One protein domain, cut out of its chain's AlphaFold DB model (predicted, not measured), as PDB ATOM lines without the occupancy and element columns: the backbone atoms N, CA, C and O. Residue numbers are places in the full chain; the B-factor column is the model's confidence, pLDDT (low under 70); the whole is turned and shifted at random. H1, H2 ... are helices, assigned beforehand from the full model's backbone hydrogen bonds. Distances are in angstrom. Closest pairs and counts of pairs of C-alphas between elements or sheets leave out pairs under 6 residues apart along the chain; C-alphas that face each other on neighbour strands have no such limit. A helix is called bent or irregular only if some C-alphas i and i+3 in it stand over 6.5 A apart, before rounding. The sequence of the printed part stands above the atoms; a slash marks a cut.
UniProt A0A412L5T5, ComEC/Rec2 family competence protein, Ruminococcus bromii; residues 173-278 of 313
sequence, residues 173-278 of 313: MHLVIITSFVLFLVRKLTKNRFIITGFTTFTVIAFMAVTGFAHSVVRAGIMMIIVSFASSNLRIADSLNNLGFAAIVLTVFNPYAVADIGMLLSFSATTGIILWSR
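AT A GLANCE: This is residues 173 to 278 of the 313 residues of the protein "ComEC/Rec2 family competence protein" of Ruminococcus bromii (UniProt A0A412L5T5). Three helices, H1, H2 and H3, stand in an up-and-down bundle, and H3 is also the middle of the domain: across it, on the side away from H1 and H2, lies a second layer of two helices, H4 and H6, which run opposite ways. The short H5 makes the turn from H4 to H6, and residues 251 to 256 stick out there. The printed part has 106 residues with six named helices, H1 to H6 in chain order, and no named strand; the class is all helix. It is compact, with a radius of gyration of the C-alphas of 14.2 A and spans of 42 by 35 by 23 A.

IN THESE COORDINATES: Find C-alpha 173 at (-53.703, 6.514, -44.125); from there H1 runs through residues 173 to 189, 24.5 A. H2, residues 193 to 210, covers 25.5 A, and H3, residues 215 to 232, covers 26.0 A. Find C-alpha 239 at (-57.483, 19.800, -55.613), where H4, residues 239 to 253, sets out over 21.3 A. H5, residues 255 to 259, is neither bent nor irregular, but only just: C-alphas 255 and 258 are 6.3 A apart. H6, residues 261 to 278, runs 26.8 A to C-alpha 278 at (-68.964, 15.561, -58.054); it is irregular, only just, with C-alphas 275 and 278 6.9 A apart.

HOW THE PARTS SIT: Begin with the bundle, in which each helix runs against the one before it. H1 and H2 form a helical hairpin at a shallow tilt of 33 degrees, only just short of steep; their closest C-alphas, of Val 186 and Ile 196, are 6.3 A apart. H2 and H3 form another, at a shallow tilt of 6 degrees, closest at the C-alphas of Thr 197 and Ser 228, 5.7 A. H1 touches H3 with residues 175 to 176 alone; the closest C-alphas, of Leu 175 and Val 217, are 6.8 A apart. H3 is the hub, touching four helices. Look next at Met 223 and Ala 246, the closest C-alphas of H3 and H4 at 5.9 A: these helices stand at a steep tilt of 54 degrees, opposite ways. H6 only just touches H3, with 3 pairs of C-alphas within 8 A, closest at Ser 216 and Gly 262, 7.4 A. H4 and H6 touch at a shallow tilt of 14 degrees, opposite ways, closest at the C-alphas of Ser 239 and Ile 274, 7.1 A. H4 and H5 touch only at the corner, and only just, with 3 pairs of C-alphas within 8 A; Thr 251 and Ala 257 are closest, at 6.2 A. H1 and H2 are apart from H4, H5 and H6. In H1, H2, H3 and H4 every O i to N i+4 pair is within hydrogen-bond range, in H6 13 of 14 are, and in H5 0 of 1, beside 1 of 2 O i to N i+3 pairs.

THE WHOLE: The C-alphas of Leu 189 and Ala 259 are the two farthest apart, at 42.4 A. The printed part has no cut, and no link is long. The mean pLDDT of the printed part is 80.0; look for values under 70 at residues 234 to 237 and 253 to 259.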
ATOM      1  N   MET A 173     -52.565   6.361 -45.030       76.50
ATOM      2  CA  MET A 173     -53.703   6.514 -44.125       76.50
ATOM      3  C   MET A 173     -53.261   6.662 -42.667       76.50
ATOM      4  O   MET A 173     -53.798   7.525 -41.976       76.50
ATOM      5  N   HIS A 174     -52.261   5.901 -42.204       82.00
ATOM      6  CA  HIS A 174     -51.747   6.048 -40.835       82.00
ATOM      7  C   HIS A 174     -51.222   7.462 -40.594       82.00
ATOM      8  O   HIS A 174     -51.568   8.097 -39.597       82.00
ATOM      9  N   LEU A 175     -50.474   7.994 -41.564       83.31
ATOM     10  CA  LEU A 175     -49.994   9.367 -41.524       83.31
ATOM     11  C   LEU A 175     -51.164  10.364 -41.471       83.31
ATOM     12  O   LEU A 175     -51.142  11.266 -40.636       83.31
ATOM     13  N   VAL A 176     -52.197  10.201 -42.308       82.12
ATOM     14  CA  VAL A 176     -53.383  11.083 -42.311       82.12
ATOM     15  C   VAL A 176     -54.115  11.040 -40.971       82.12
ATOM     16  O   VAL A 176     -54.504  12.088 -40.465       82.12
ATOM     17  N   ILE A 177     -54.294   9.859 -40.375       85.56
ATOM     18  CA  ILE A 177     -54.989   9.702 -39.090       85.56
ATOM     19  C   ILE A 177     -54.219  10.422 -37.981       85.56
ATOM     20  O   ILE A 177     -54.793  11.250 -37.272       85.56
ATOM     21  N   ILE A 178     -52.915  10.157 -37.864       85.50
ATOM     22  CA  ILE A 178     -52.064  10.742 -36.819       85.50
ATOM     23  C   ILE A 178     -51.998  12.260 -36.972       85.50
ATOM     24  O   ILE A 178     -52.205  13.001 -36.011       85.50
ATOM     25  N   THR A 179     -51.765  12.745 -38.187       83.75
ATOM     26  CA  THR A 179     -51.684  14.187 -38.448       83.75
ATOM     27  C   THR A 179     -53.025  14.883 -38.254       83.75
ATOM     28  O   THR A 179     -53.048  15.980 -37.702       83.75
ATOM     29  N   SER A 180     -54.146  14.253 -38.618       83.75
ATOM     30  CA  SER A 180     -55.490  14.791 -38.370       83.75
ATOM     31  C   SER A 180     -55.796  14.875 -36.877       83.75
ATOM     32  O   SER A 180     -56.341  15.880 -36.420       83.75
ATOM     33  N   PHE A 181     -55.409  13.856 -36.107       87.31
ATOM     34  CA  PHE A 181     -55.560  13.845 -34.655       87.31
ATOM     35  C   PHE A 181     -54.728  14.948 -33.992       87.31
ATOM     36  O   PHE A 181     -55.236  15.725 -33.182       87.31
ATOM     37  N   VAL A 182     -53.465  15.086 -34.395       84.19
ATOM     38  CA  VAL A 182     -52.594  16.165 -33.925       84.19
ATOM     39  C   VAL A 182     -53.165  17.533 -34.295       84.19
ATOM     40  O   VAL A 182     -53.248  18.423 -33.453       84.19
ATOM     41  N   LEU A 183     -53.621  17.704 -35.532       83.94
ATOM     42  CA  LEU A 183     -54.212  18.950 -36.007       83.94
ATOM     43  C   LEU A 183     -55.499  19.298 -35.242       83.94
ATOM     44  O   LEU A 183     -55.724  20.470 -34.935       83.94
ATOM     45  N   PHE A 184     -56.309  18.303 -34.871       85.94
ATOM     46  CA  PHE A 184     -57.465  18.480 -33.990       85.94
ATOM     47  C   PHE A 184     -57.055  18.997 -32.603       85.94
ATOM     48  O   PHE A 184     -57.632  19.975 -32.121       85.94
ATOM     49  N   LEU A 185     -56.024  18.408 -31.988       87.50
ATOM     50  CA  LEU A 185     -55.508  18.856 -30.691       87.50
ATOM     51  C   LEU A 185     -54.930  20.274 -30.765       87.50
ATOM     52  O   LEU A 185     -55.303  21.131 -29.966       87.50
ATOM     53  N   VAL A 186     -54.078  20.565 -31.750       85.06
ATOM     54  CA  VAL A 186     -53.447  21.887 -31.895       85.06
ATOM     55  C   VAL A 186     -54.496  22.973 -32.134       85.06
ATOM     56  O   VAL A 186     -54.402  24.042 -31.533       85.06
ATOM     57  N   ARG A 187     -55.543  22.697 -32.924       83.50
ATOM     58  CA  ARG A 187     -56.671  23.627 -33.120       83.50
ATOM     59  C   ARG A 187     -57.447  23.926 -31.837       83.50
ATOM     60  O   ARG A 187     -58.056  24.990 -31.740       83.50
ATOM     61  N   LYS A 188     -57.438  23.012 -30.861       86.31
ATOM     62  CA  LYS A 188     -58.037  23.239 -29.540       86.31
ATOM     63  C   LYS A 188     -57.184  24.181 -28.684       86.31
ATOM     64  O   LYS A 188     -57.743  24.949 -27.909       86.31
ATOM     65  N   LEU A 189     -55.858  24.142 -28.836       86.25
ATOM     66  CA  LEU A 189     -54.925  24.976 -28.068       86.25
ATOM     67  C   LEU A 189     -54.700  26.359 -28.693       86.25
ATOM     68  O   LEU A 189     -54.571  27.344 -27.973       86.25
ATOM     69  N   THR A 190     -54.637  26.455 -30.021       83.25
ATOM     70  CA  THR A 190     -54.385  27.718 -30.718       83.25
ATOM     71  C   THR A 190     -55.243  27.861 -31.965       83.25
ATOM     72  O   THR A 190     -55.509  26.904 -32.688       83.25
ATOM     73  N   LYS A 191     -55.641  29.102 -32.254       80.94
ATOM     74  CA  LYS A 191     -56.283  29.480 -33.522       80.94
ATOM     75  C   LYS A 191     -55.287  30.075 -34.520       80.94
ATOM     76  O   LYS A 191     -55.675  30.434 -35.630       80.94
ATOM     77  N   ASN A 192     -54.009  30.201 -34.148       83.56
ATOM     78  CA  ASN A 192     -53.001  30.757 -35.040       83.56
ATOM     79  C   ASN A 192     -52.631  29.744 -36.135       83.56
ATOM     80  O   ASN A 192     -51.950  28.748 -35.890       83.56
ATOM     81  N   ARG A 193     -53.054  30.046 -37.366       77.81
ATOM     82  CA  ARG A 193     -52.804  29.252 -38.577       77.81
ATOM     83  C   ARG A 193     -51.331  28.930 -38.827       77.81
ATOM     84  O   ARG A 193     -51.042  27.830 -39.278       77.81
ATOM     85  N   PHE A 194     -50.408  29.838 -38.512       82.81
ATOM     86  CA  PHE A 194     -48.979  29.602 -38.736       82.81
ATOM     87  C   PHE A 194     -48.435  28.532 -37.791       82.81
ATOM     88  O   PHE A 194     -47.679  27.664 -38.219       82.81
ATOM     89  N   ILE A 195     -48.885  28.547 -36.534       84.31
ATOM     90  CA  ILE A 195     -48.510  27.540 -35.536       84.31
ATOM     91  C   ILE A 195     -49.107  26.184 -35.918       84.31
ATOM     92  O   ILE A 195     -48.406  25.180 -35.873       84.31
ATOM     93  N   ILE A 196     -50.370  26.160 -36.362       83.62
ATOM     94  CA  ILE A 196     -51.024  24.929 -36.827       83.62
ATOM     95  C   ILE A 196     -50.249  24.330 -38.009       83.62
ATOM     96  O   ILE A 196     -49.843  23.176 -37.937       83.62
ATOM     97  N   THR A 197     -49.987  25.107 -39.065       84.25
ATOM     98  CA  THR A 197     -49.257  24.619 -40.248       84.25
ATOM     99  C   THR A 197     -47.831  24.188 -39.910       84.25
ATOM    100  O   THR A 197     -47.383  23.153 -40.403       84.25
ATOM    101  N   GLY A 198     -47.126  24.938 -39.057       86.56
ATOM    102  CA  GLY A 198     -45.780  24.583 -38.605       86.56
ATOM    103  C   GLY A 198     -45.763  23.258 -37.846       86.56
ATOM    104  O   GLY A 198     -44.986  22.367 -38.185       86.56
ATOM    105  N   PHE A 199     -46.678  23.084 -36.889       86.19
ATOM    106  CA  PHE A 199     -46.768  21.857 -36.101       86.19
ATOM    107  C   PHE A 199     -47.182  20.657 -36.958       86.19
ATOM    108  O   PHE A 199     -46.565  19.603 -36.867       86.19
ATOM    109  N   THR A 200     -48.164  20.818 -37.852       85.38
ATOM    110  CA  THR A 200     -48.564  19.751 -38.782       85.38
ATOM    111  C   THR A 200     -47.410  19.342 -39.692       85.38
ATOM    112  O   THR A 200     -47.153  18.153 -39.842       85.38
ATOM    113  N   THR A 201     -46.678  20.306 -40.255       86.38
ATOM    114  CA  THR A 201     -45.509  20.024 -41.106       86.38
ATOM    115  C   THR A 201     -44.435  19.275 -40.322       86.38
ATOM    116  O   THR A 201     -43.915  18.271 -40.799       86.38
ATOM    117  N   PHE A 202     -44.156  19.710 -39.091       88.06
ATOM    118  CA  PHE A 202     -43.212  19.037 -38.205       88.06
ATOM    119  C   PHE A 202     -43.633  17.593 -37.901       88.06
ATOM    120  O   PHE A 202     -42.829  16.680 -38.062       88.06
ATOM    121  N   THR A 203     -44.899  17.356 -37.540       86.62
ATOM    122  CA  THR A 203     -45.425  16.005 -37.290       86.62
ATOM    123  C   THR A 203     -45.315  15.112 -38.524       86.62
ATOM    124  O   THR A 203     -44.927  13.954 -38.402       86.62
ATOM    125  N   VAL A 204     -45.627  15.642 -39.711       87.56
ATOM    126  CA  VAL A 204     -45.511  14.893 -40.970       87.56
ATOM    127  C   VAL A 204     -44.060  14.481 -41.221       87.56
ATOM    128  O   VAL A 204     -43.803  13.316 -41.510       87.56
ATOM    129  N   ILE A 205     -43.108  15.407 -41.072       86.19
ATOM    130  CA  ILE A 205     -41.676  15.132 -41.265       86.19
ATOM    131  C   ILE A 205     -41.157  14.134 -40.229       86.19
ATOM    132  O   ILE A 205     -40.483  13.176 -40.601       86.19
ATOM    133  N   ALA A 206     -41.521  14.305 -38.959       84.81
ATOM    134  CA  ALA A 206     -41.147  13.380 -37.896       84.81
ATOM    135  C   ALA A 206     -41.666  11.962 -38.180       84.81
ATOM    136  O   ALA A 206     -40.912  10.999 -38.077       84.81
ATOM    137  N   PHE A 207     -42.921  11.823 -38.615       84.25
ATOM    138  CA  PHE A 207     -43.486  10.520 -38.965       84.25
ATOM    139  C   PHE A 207     -42.822   9.905 -40.206       84.25
ATOM    140  O   PHE A 207     -42.540   8.707 -40.218       84.25
ATOM    141  N   MET A 208     -42.524  10.703 -41.239       84.25
ATOM    142  CA  MET A 208     -41.771  10.231 -42.411       84.25
ATOM    143  C   MET A 208     -40.385   9.709 -42.013       84.25
ATOM    144  O   MET A 208     -39.977   8.655 -42.491       84.25
ATOM    145  N   ALA A 209     -39.692  10.393 -41.099       82.38
ATOM    146  CA  ALA A 209     -38.395   9.955 -40.596       82.38
ATOM    147  C   ALA A 209     -38.510   8.661 -39.769       82.38
ATOM    148  O   ALA A 209     -37.767   7.709 -39.999       82.38
ATOM    149  N   VAL A 210     -39.488   8.570 -38.863       79.94
ATOM    150  CA  VAL A 210     -39.709   7.363 -38.043       79.94
ATOM    151  C   VAL A 210     -40.130   6.163 -38.891       79.94
ATOM    152  O   VAL A 210     -39.786   5.049 -38.533       79.94
ATOM    153  N   THR A 211     -40.783   6.353 -40.039       76.31
ATOM    154  CA  THR A 211     -41.184   5.261 -40.957       76.31
ATOM    155  C   THR A 211     -40.182   4.977 -42.082       76.31
ATOM    156  O   THR A 211     -40.471   4.203 -42.992       76.31
ATOM    157  N   GLY A 212     -39.006   5.607 -42.058       72.62
ATOM    158  CA  GLY A 212     -37.903   5.291 -42.972       72.62
ATOM    159  C   GLY A 212     -38.117   5.828 -44.376       72.62
ATOM    160  O   GLY A 212     -37.647   5.246 -45.347       72.62
ATOM    161  N   PHE A 213     -38.878   6.919 -44.492       75.00
ATOM    162  CA  PHE A 213     -39.230   7.546 -45.762       75.00
ATOM    163  C   PHE A 213     -39.855   6.575 -46.773       75.00
ATOM    164  O   PHE A 213     -39.647   6.701 -47.979       75.00
ATOM    165  N   ALA A 214     -40.690   5.645 -46.298       74.00
ATOM    166  CA  ALA A 214     -41.432   4.744 -47.171       74.00
ATOM    167  C   ALA A 214     -42.196   5.520 -48.267       74.00
ATOM    168  O   ALA A 214     -42.932   6.467 -47.979       74.00
ATOM    169  N   HIS A 215     -42.074   5.082 -49.527       71.56
ATOM    170  CA  HIS A 215     -42.641   5.749 -50.716       71.56
ATOM    171  C   HIS A 215     -44.087   6.218 -50.554       71.56
ATOM    172  O   HIS A 215     -44.432   7.359 -50.867       71.56
ATOM    173  N   SER A 216     -44.949   5.336 -50.048       77.44
ATOM    174  CA  SER A 216     -46.366   5.638 -49.835       77.44
ATOM    175  C   SER A 216     -46.576   6.757 -48.811       77.44
ATOM    176  O   SER A 216     -47.464   7.592 -48.994       77.44
ATOM    177  N   VAL A 217     -45.747   6.804 -47.765       81.25
ATOM    178  CA  VAL A 217     -45.804   7.811 -46.697       81.25
ATOM    179  C   VAL A 217     -45.253   9.146 -47.189       81.25
ATOM    180  O   VAL A 217     -45.879  10.171 -46.947       81.25
ATOM    181  N   VAL A 218     -44.152   9.144 -47.945       81.25
ATOM    182  CA  VAL A 218     -43.551  10.365 -48.514       81.25
ATOM    183  C   VAL A 218     -44.519  11.074 -49.455       81.25
ATOM    184  O   VAL A 218     -44.723  12.283 -49.339       81.25
ATOM    185  N   ARG A 219     -45.188  10.328 -50.347       80.12
ATOM    186  CA  ARG A 219     -46.208  10.898 -51.243       80.12
ATOM    187  C   ARG A 219     -47.353  11.535 -50.454       80.12
ATOM    188  O   ARG A 219     -47.704  12.686 -50.709       80.12
ATOM    189  N   ALA A 220     -47.906  10.808 -49.482       80.94
ATOM    190  CA  ALA A 220     -48.988  11.310 -48.637       80.94
ATOM    191  C   ALA A 220     -48.553  12.525 -47.798       80.94
ATOM    192  O   ALA A 220     -49.313  13.483 -47.659       80.94
ATOM    193  N   GLY A 221     -47.321  12.517 -47.285       84.50
ATOM    194  CA  GLY A 221     -46.745  13.602 -46.499       84.50
ATOM    195  C   GLY A 221     -46.559  14.877 -47.305       84.50
ATOM    196  O   GLY A 221     -47.015  15.935 -46.876       84.50
ATOM    197  N   ILE A 222     -45.995  14.784 -48.511       84.81
ATOM    198  CA  ILE A 222     -45.850  15.937 -49.413       84.81
ATOM    199  C   ILE A 222     -47.220  16.529 -49.756       84.81
ATOM    200  O   ILE A 222     -47.406  17.741 -49.642       84.81
ATOM    201  N   MET A 223     -48.204  15.690 -50.098       82.56
ATOM    202  CA  MET A 223     -49.573  16.157 -50.344       82.56
ATOM    203  C   MET A 223     -50.162  16.875 -49.118       82.56
ATOM    204  O   MET A 223     -50.758  17.943 -49.262       82.56
ATOM    205  N   MET A 224     -49.956  16.348 -47.907       82.75
ATOM    206  CA  MET A 224     -50.432  16.974 -46.668       82.75
ATOM    207  C   MET A 224     -49.752  18.302 -46.350       82.75
ATOM    208  O   MET A 224     -50.428  19.233 -45.906       82.75
ATOM    209  N   ILE A 225     -48.447  18.417 -46.588       86.56
ATOM    210  CA  ILE A 225     -47.701  19.665 -46.399       86.56
ATOM    211  C   ILE A 225     -48.232  20.728 -47.366       86.56
ATOM    212  O   ILE A 225     -48.552  21.838 -46.939       86.56
ATOM    213  N   ILE A 226     -48.422  20.374 -48.641       83.31
ATOM    214  CA  ILE A 226     -48.976  21.279 -49.660       83.31
ATOM    215  C   ILE A 226     -50.375  21.753 -49.261       83.31
ATOM    216  O   ILE A 226     -50.642  22.952 -49.267       83.31
ATOM    217  N   VAL A 227     -51.264  20.838 -48.861       78.81
ATOM    218  CA  VAL A 227     -52.634  21.184 -48.443       78.81
ATOM    219  C   VAL A 227     -52.631  22.060 -47.188       78.81
ATOM    220  O   VAL A 227     -53.400  23.022 -47.098       78.81
ATOM    221  N   SER A 228     -51.747  21.772 -46.231       79.62
ATOM    222  CA  SER A 228     -51.604  22.545 -44.992       79.62
ATOM    223  C   SER A 228     -51.089  23.963 -45.257       79.62
ATOM    224  O   SER A 228     -51.531  24.911 -44.603       79.62
ATOM    225  N   PHE A 229     -50.202  24.135 -46.242       81.19
ATOM    226  CA  PHE A 229     -49.705  25.440 -46.679       81.19
ATOM    227  C   PHE A 229     -50.735  26.203 -47.523       81.19
ATOM    228  O   PHE A 229     -50.918  27.407 -47.357       81.19
ATOM    229  N   ALA A 230     -51.476  25.515 -48.392       78.06
ATOM    230  CA  ALA A 230     -52.566  26.121 -49.154       78.06
ATOM    231  C   ALA A 230     -53.672  26.649 -48.221       78.06
ATOM    232  O   ALA A 230     -54.155  27.769 -48.392       78.06
ATOM    233  N   SER A 231     -53.994  25.883 -47.175       70.69
ATOM    234  CA  SER A 231     -54.989  26.257 -46.164       70.69
ATOM    235  C   SER A 231     -54.576  27.485 -45.340       70.69
ATOM    236  O   SER A 231     -55.436  28.274 -44.950       70.69
ATOM    237  N   SER A 232     -53.278  27.691 -45.080       72.44
ATOM    238  CA  SER A 232     -52.805  28.858 -44.316       72.44
ATOM    239  C   SER A 232     -52.898  30.168 -45.109       72.44
ATOM    240  O   SER A 232     -53.110  31.234 -44.520       72.44
ATOM    241  N   ASN A 233     -52.822  30.091 -46.441       73.06
ATOM    242  CA  ASN A 233     -52.837  31.234 -47.355       73.06
ATOM    243  C   ASN A 233     -54.251  31.698 -47.776       73.06
ATOM    244  O   ASN A 233     -54.364  32.573 -48.628       73.06
ATOM    245  N   LEU A 234     -55.332  31.154 -47.187       57.22
ATOM    246  CA  LEU A 234     -56.740  31.521 -47.470       57.22
ATOM    247  C   LEU A 234     -57.188  31.377 -48.938       57.22
ATOM    248  O   LEU A 234     -58.254  31.862 -49.319       57.22
ATOM    249  N   ARG A 235     -56.414  30.685 -49.774       59.75
ATOM    250  CA  ARG A 235     -56.780  30.453 -51.168       59.75
ATOM    251  C   ARG A 235     -57.619  29.182 -51.251       59.75
ATOM    252  O   ARG A 235     -57.244  28.162 -50.675       59.75
ATOM    253  N   ILE A 236     -58.747  29.236 -51.966       55.56
ATOM    254  CA  ILE A 236     -59.517  28.032 -52.306       55.56
ATOM    255  C   ILE A 236     -58.584  27.162 -53.144       55.56
ATOM    256  O   ILE A 236     -58.224  27.523 -54.262       55.56
ATOM    257  N   ALA A 237     -58.098  26.079 -52.551       61.53
ATOM    258  CA  ALA A 237     -57.097  25.251 -53.186       61.53
ATOM    259  C   ALA A 237     -57.798  24.298 -54.158       61.53
ATOM    260  O   ALA A 237     -58.548  23.419 -53.733       61.53
ATOM    261  N   ASP A 238     -57.568  24.475 -55.458       75.25
ATOM    262  CA  ASP A 238     -58.019  23.507 -56.452       75.25
ATOM    263  C   ASP A 238     -57.285  22.182 -56.237       75.25
ATOM    264  O   ASP A 238     -56.061  22.100 -56.379       75.25
ATOM    265  N   SER A 239     -58.036  21.126 -55.911       76.62
ATOM    266  CA  SER A 239     -57.483  19.800 -55.613       76.62
ATOM    267  C   SER A 239     -56.621  19.255 -56.755       76.62
ATOM    268  O   SER A 239     -55.595  18.630 -56.498       76.62
ATOM    269  N   LEU A 240     -56.992  19.540 -58.011       80.12
ATOM    270  CA  LEU A 240     -56.203  19.165 -59.192       80.12
ATOM    271  C   LEU A 240     -54.878  19.930 -59.269       80.12
ATOM    272  O   LEU A 240     -53.852  19.339 -59.592       80.12
ATOM    273  N   ASN A 241     -54.876  21.222 -58.933       83.25
ATOM    274  CA  ASN A 241     -53.661  22.033 -58.949       83.25
ATOM    275  C   ASN A 241     -52.690  21.601 -57.841       83.25
ATOM    276  O   ASN A 241     -51.491  21.486 -58.078       83.25
ATOM    277  N   ASN A 242     -53.206  21.280 -56.651       81.56
ATOM    278  CA  ASN A 242     -52.397  20.720 -55.567       81.56
ATOM    279  C   ASN A 242     -51.803  19.360 -55.944       81.56
ATOM    280  O   ASN A 242     -50.642  19.096 -55.639       81.56
ATOM    281  N   LEU A 243     -52.585  18.508 -56.619       81.81
ATOM    282  CA  LEU A 243     -52.117  17.208 -57.092       81.81
ATOM    283  C   LEU A 243     -51.011  17.369 -58.145       81.81
ATOM    284  O   LEU A 243     -49.966  16.734 -58.034       81.81
ATOM    285  N   GLY A 244     -51.195  18.269 -59.116       82.50
ATOM    286  CA  GLY A 244     -50.172  18.597 -60.113       82.50
ATOM    287  C   GLY A 244     -48.901  19.171 -59.481       82.50
ATOM    288  O   GLY A 244     -47.797  18.739 -59.809       82.50
ATOM    289  N   PHE A 245     -49.040  20.077 -58.510       83.69
ATOM    290  CA  PHE A 245     -47.902  20.625 -57.774       83.69
ATOM    291  C   PHE A 245     -47.160  19.543 -56.980       83.69
ATOM    292  O   PHE A 245     -45.934  19.486 -57.027       83.69
ATOM    293  N   ALA A 246     -47.878  18.627 -56.323       83.12
ATOM    294  CA  ALA A 246     -47.275  17.487 -55.635       83.12
ATOM    295  C   ALA A 246     -46.496  16.575 -56.596       83.12
ATOM    296  O   ALA A 246     -45.397  16.137 -56.258       83.12
ATOM    297  N   ALA A 247     -47.022  16.323 -57.803       82.31
ATOM    298  CA  ALA A 247     -46.320  15.555 -58.831       82.31
ATOM    299  C   ALA A 247     -45.014  16.237 -59.260       82.31
ATOM    300  O   ALA A 247     -43.983  15.575 -59.365       82.31
ATOM    301  N   ILE A 248     -45.041  17.559 -59.462       83.56
ATOM    302  CA  ILE A 248     -43.848  18.336 -59.818       83.56
ATOM    303  C   ILE A 248     -42.816  18.255 -58.694       83.56
ATOM    304  O   ILE A 248     -41.674  17.900 -58.960       83.56
ATOM    305  N   VAL A 249     -43.214  18.514 -57.445       83.44
ATOM    306  CA  VAL A 249     -42.313  18.457 -56.283       83.44
ATOM    307  C   VAL A 249     -41.655  17.079 -56.167       83.44
ATOM    308  O   VAL A 249     -40.433  16.992 -56.083       83.44
ATOM    309  N   LEU A 250     -42.440  16.001 -56.244       78.88
ATOM    310  CA  LEU A 250     -41.920  14.629 -56.206       78.88
ATOM    311  C   LEU A 250     -40.929  14.349 -57.344       78.88
ATOM    312  O   LEU A 250     -39.868  13.780 -57.103       78.88
ATOM    313  N   THR A 251     -41.246  14.784 -58.565       77.94
ATOM    314  CA  THR A 251     -40.414  14.534 -59.754       77.94
ATOM    315  C   THR A 251     -39.136  15.380 -59.760       77.94
ATOM    316  O   THR A 251     -38.112  14.939 -60.275       77.94
ATOM    317  N   VAL A 252     -39.175  16.583 -59.175       75.06
ATOM    318  CA  VAL A 252     -38.004  17.464 -59.031       75.06
ATOM    319  C   VAL A 252     -36.990  16.864 -58.062       75.06
ATOM    320  O   VAL A 252     -35.797  16.882 -58.355       75.06
ATOM    321  N   PHE A 253     -37.445  16.305 -56.936       69.31
ATOM    322  CA  PHE A 253     -36.551  15.648 -55.979       69.31
ATOM    323  C   PHE A 253     -36.105  14.260 -56.441       69.31
ATOM    324  O   PHE A 253     -34.964  13.876 -56.192       69.31
ATOM    325  N   ASN A 254     -36.972  13.507 -57.127       67.12
ATOM    326  CA  ASN A 254     -36.597  12.232 -57.720       67.12
ATOM    327  C   ASN A 254     -37.331  11.962 -59.049       67.12
ATOM    328  O   ASN A 254     -38.498  11.561 -59.041       67.12
ATOM    329  N   PRO A 255     -36.653  12.075 -60.204       66.56
ATOM    330  CA  PRO A 255     -37.289  11.852 -61.499       66.56
ATOM    331  C   PRO A 255     -37.668  10.384 -61.745       66.56
ATOM    332  O   PRO A 255     -38.585  10.121 -62.522       66.56
ATOM    333  N   TYR A 256     -37.030   9.425 -61.065       65.25
ATOM    334  CA  TYR A 256     -37.397   8.006 -61.159       65.25
ATOM    335  C   TYR A 256     -38.679   7.671 -60.394       65.25
ATOM    336  O   TYR A 256     -39.226   6.587 -60.585       65.25
ATOM    337  N   ALA A 257     -39.203   8.590 -59.572       65.75
ATOM    338  CA  ALA A 257     -40.473   8.385 -58.879       65.75
ATOM    339  C   ALA A 257     -41.639   8.145 -59.858       65.75
ATOM    340  O   ALA A 257     -42.542   7.378 -59.545       65.75
ATOM    341  N   VAL A 258     -41.593   8.722 -61.066       69.19
ATOM    342  CA  VAL A 258     -42.641   8.554 -62.094       69.19
ATOM    343  C   VAL A 258     -42.698   7.122 -62.644       69.19
ATOM    344  O   VAL A 258     -43.756   6.671 -63.073       69.19
ATOM    345  N   ALA A 259     -41.582   6.387 -62.599       68.12
ATOM    346  CA  ALA A 259     -41.524   4.983 -63.008       68.12
ATOM    347  C   ALA A 259     -42.001   4.015 -61.907       68.12
ATOM    348  O   ALA A 259     -42.062   2.804 -62.135       68.12
ATOM    349  N   ASP A 260     -42.331   4.522 -60.712       72.38
ATOM    350  CA  ASP A 260     -42.896   3.714 -59.636       72.38
ATOM    351  C   ASP A 260     -44.385   3.441 -59.887       72.38
ATOM    352  O   ASP A 260     -45.217   4.351 -59.956       72.38
ATOM    353  N   ILE A 261     -44.742   2.158 -59.949       76.44
ATOM    354  CA  ILE A 261     -46.129   1.708 -60.140       76.44
ATOM    355  C   ILE A 261     -47.028   2.223 -59.006       76.44
ATOM    356  O   ILE A 261     -48.180   2.596 -59.240       76.44
ATOM    357  N   GLY A 262     -46.494   2.323 -57.783       75.50
ATOM    358  CA  GLY A 262     -47.221   2.861 -56.634       75.50
ATOM    359  C   GLY A 262     -47.601   4.334 -56.797       75.50
ATOM    360  O   GLY A 262     -48.707   4.730 -56.419       75.50
ATOM    361  N   MET A 263     -46.720   5.152 -57.383       75.56
ATOM    362  CA  MET A 263     -47.023   6.548 -57.699       75.56
ATOM    363  C   MET A 263     -48.118   6.636 -58.766       75.56
ATOM    364  O   MET A 263     -49.113   7.328 -58.549       75.56
ATOM    365  N   LEU A 264     -47.981   5.896 -59.870       84.12
ATOM    366  CA  LEU A 264     -48.961   5.882 -60.962       84.12
ATOM    367  C   LEU A 264     -50.361   5.493 -60.475       84.12
ATOM    368  O   LEU A 264     -51.334   6.192 -60.772       84.12
ATOM    369  N   LEU A 265     -50.463   4.421 -59.684       82.44
ATOM    370  CA  LEU A 265     -51.739   3.940 -59.162       82.44
ATOM    371  C   LEU A 265     -52.363   4.946 -58.187       82.44
ATOM    372  O   LEU A 265     -53.546   5.262 -58.299       82.44
ATOM    373  N   SER A 266     -51.564   5.503 -57.270       81.50
ATOM    374  CA  SER A 266     -52.045   6.481 -56.290       81.50
ATOM    375  C   SER A 266     -52.544   7.761 -56.963       81.50
ATOM    376  O   SER A 266     -53.632   8.229 -56.643       81.50
ATOM    377  N   PHE A 267     -51.785   8.321 -57.908       84.31
ATOM    378  CA  PHE A 267     -52.174   9.544 -58.612       84.31
ATOM    379  C   PHE A 267     -53.384   9.324 -59.521       84.31
ATOM    380  O   PHE A 267     -54.269  10.181 -59.569       84.31
ATOM    381  N   SER A 268     -53.463   8.172 -60.193       86.12
ATOM    382  CA  SER A 268     -54.623   7.811 -61.014       86.12
ATOM    383  C   SER A 268     -55.879   7.660 -60.160       86.12
ATOM    384  O   SER A 268     -56.920   8.223 -60.498       86.12
ATOM    385  N   ALA A 269     -55.774   6.990 -59.007       84.62
ATOM    386  CA  ALA A 269     -56.875   6.849 -58.061       84.62
ATOM    387  C   ALA A 269     -57.340   8.212 -57.526       84.62
ATOM    388  O   ALA A 269     -58.530   8.519 -57.576       84.62
ATOM    389  N   THR A 270     -56.421   9.074 -57.074       83.81
ATOM    390  CA  THR A 270     -56.774  10.412 -56.573       83.81
ATOM    391  C   THR A 270     -57.377  11.295 -57.667       83.81
ATOM    392  O   THR A 270     -58.372  11.972 -57.418       83.81
ATOM    393  N   THR A 271     -56.840  11.257 -58.890       85.88
ATOM    394  CA  THR A 271     -57.398  11.994 -60.038       85.88
ATOM    395  C   THR A 271     -58.806  11.506 -60.367       85.88
ATOM    396  O   THR A 271     -59.716  12.320 -60.524       85.88
ATOM    397  N   GLY A 272     -59.007  10.185 -60.398       84.75
ATOM    398  CA  GLY A 272     -60.315   9.575 -60.597       84.75
ATOM    399  C   GLY A 272     -61.317  10.021 -59.533       84.75
ATOM    400  O   GLY A 272     -62.403  10.479 -59.870       84.75
ATOM    401  N   ILE A 273     -60.933   9.995 -58.253       84.94
ATOM    402  CA  ILE A 273     -61.777  10.480 -57.153       84.94
ATOM    403  C   ILE A 273     -62.120  11.962 -57.339       84.94
ATOM    404  O   ILE A 273     -63.282  12.337 -57.218       84.94
ATOM    405  N   ILE A 274     -61.153  12.822 -57.666       84.38
ATOM    406  CA  ILE A 274     -61.412  14.260 -57.821       84.38
ATOM    407  C   ILE A 274     -62.380  14.528 -58.983       84.38
ATOM    408  O   ILE A 274     -63.321  15.304 -58.815       84.38
ATOM    409  N   LEU A 275     -62.199  13.865 -60.128       85.62
ATOM    410  CA  LEU A 275     -63.044  14.060 -61.311       85.62
ATOM    411  C   LEU A 275     -64.443  13.451 -61.148       85.62
ATOM    412  O   LEU A 275     -65.435  14.088 -61.508       85.62
ATOM    413  N   TRP A 276     -64.542  12.245 -60.580       85.31
ATOM    414  CA  TRP A 276     -65.810  11.527 -60.445       85.31
ATOM    415  C   TRP A 276     -66.570  11.798 -59.145       85.31
ATOM    416  O   TRP A 276     -67.767  11.518 -59.094       85.31
ATOM    417  N   SER A 277     -65.952  12.399 -58.123       82.88
ATOM    418  CA  SER A 277     -66.632  12.722 -56.856       82.88
ATOM    419  C   SER A 277     -67.910  13.537 -57.070       82.88
ATOM    420  O   SER A 277     -68.983  13.114 -56.655       82.88
ATOM    421  N   ARG A 278     -67.826  14.664 -57.789       78.25
ATOM    422  CA  ARG A 278     -68.964  15.561 -58.054       78.25
ATOM    423  C   ARG A 278     -70.106  14.924 -58.864       78.25
ATOM    424  O   ARG A 278     -71.263  15.094 -58.468       78.25
TER     425      ARG A 278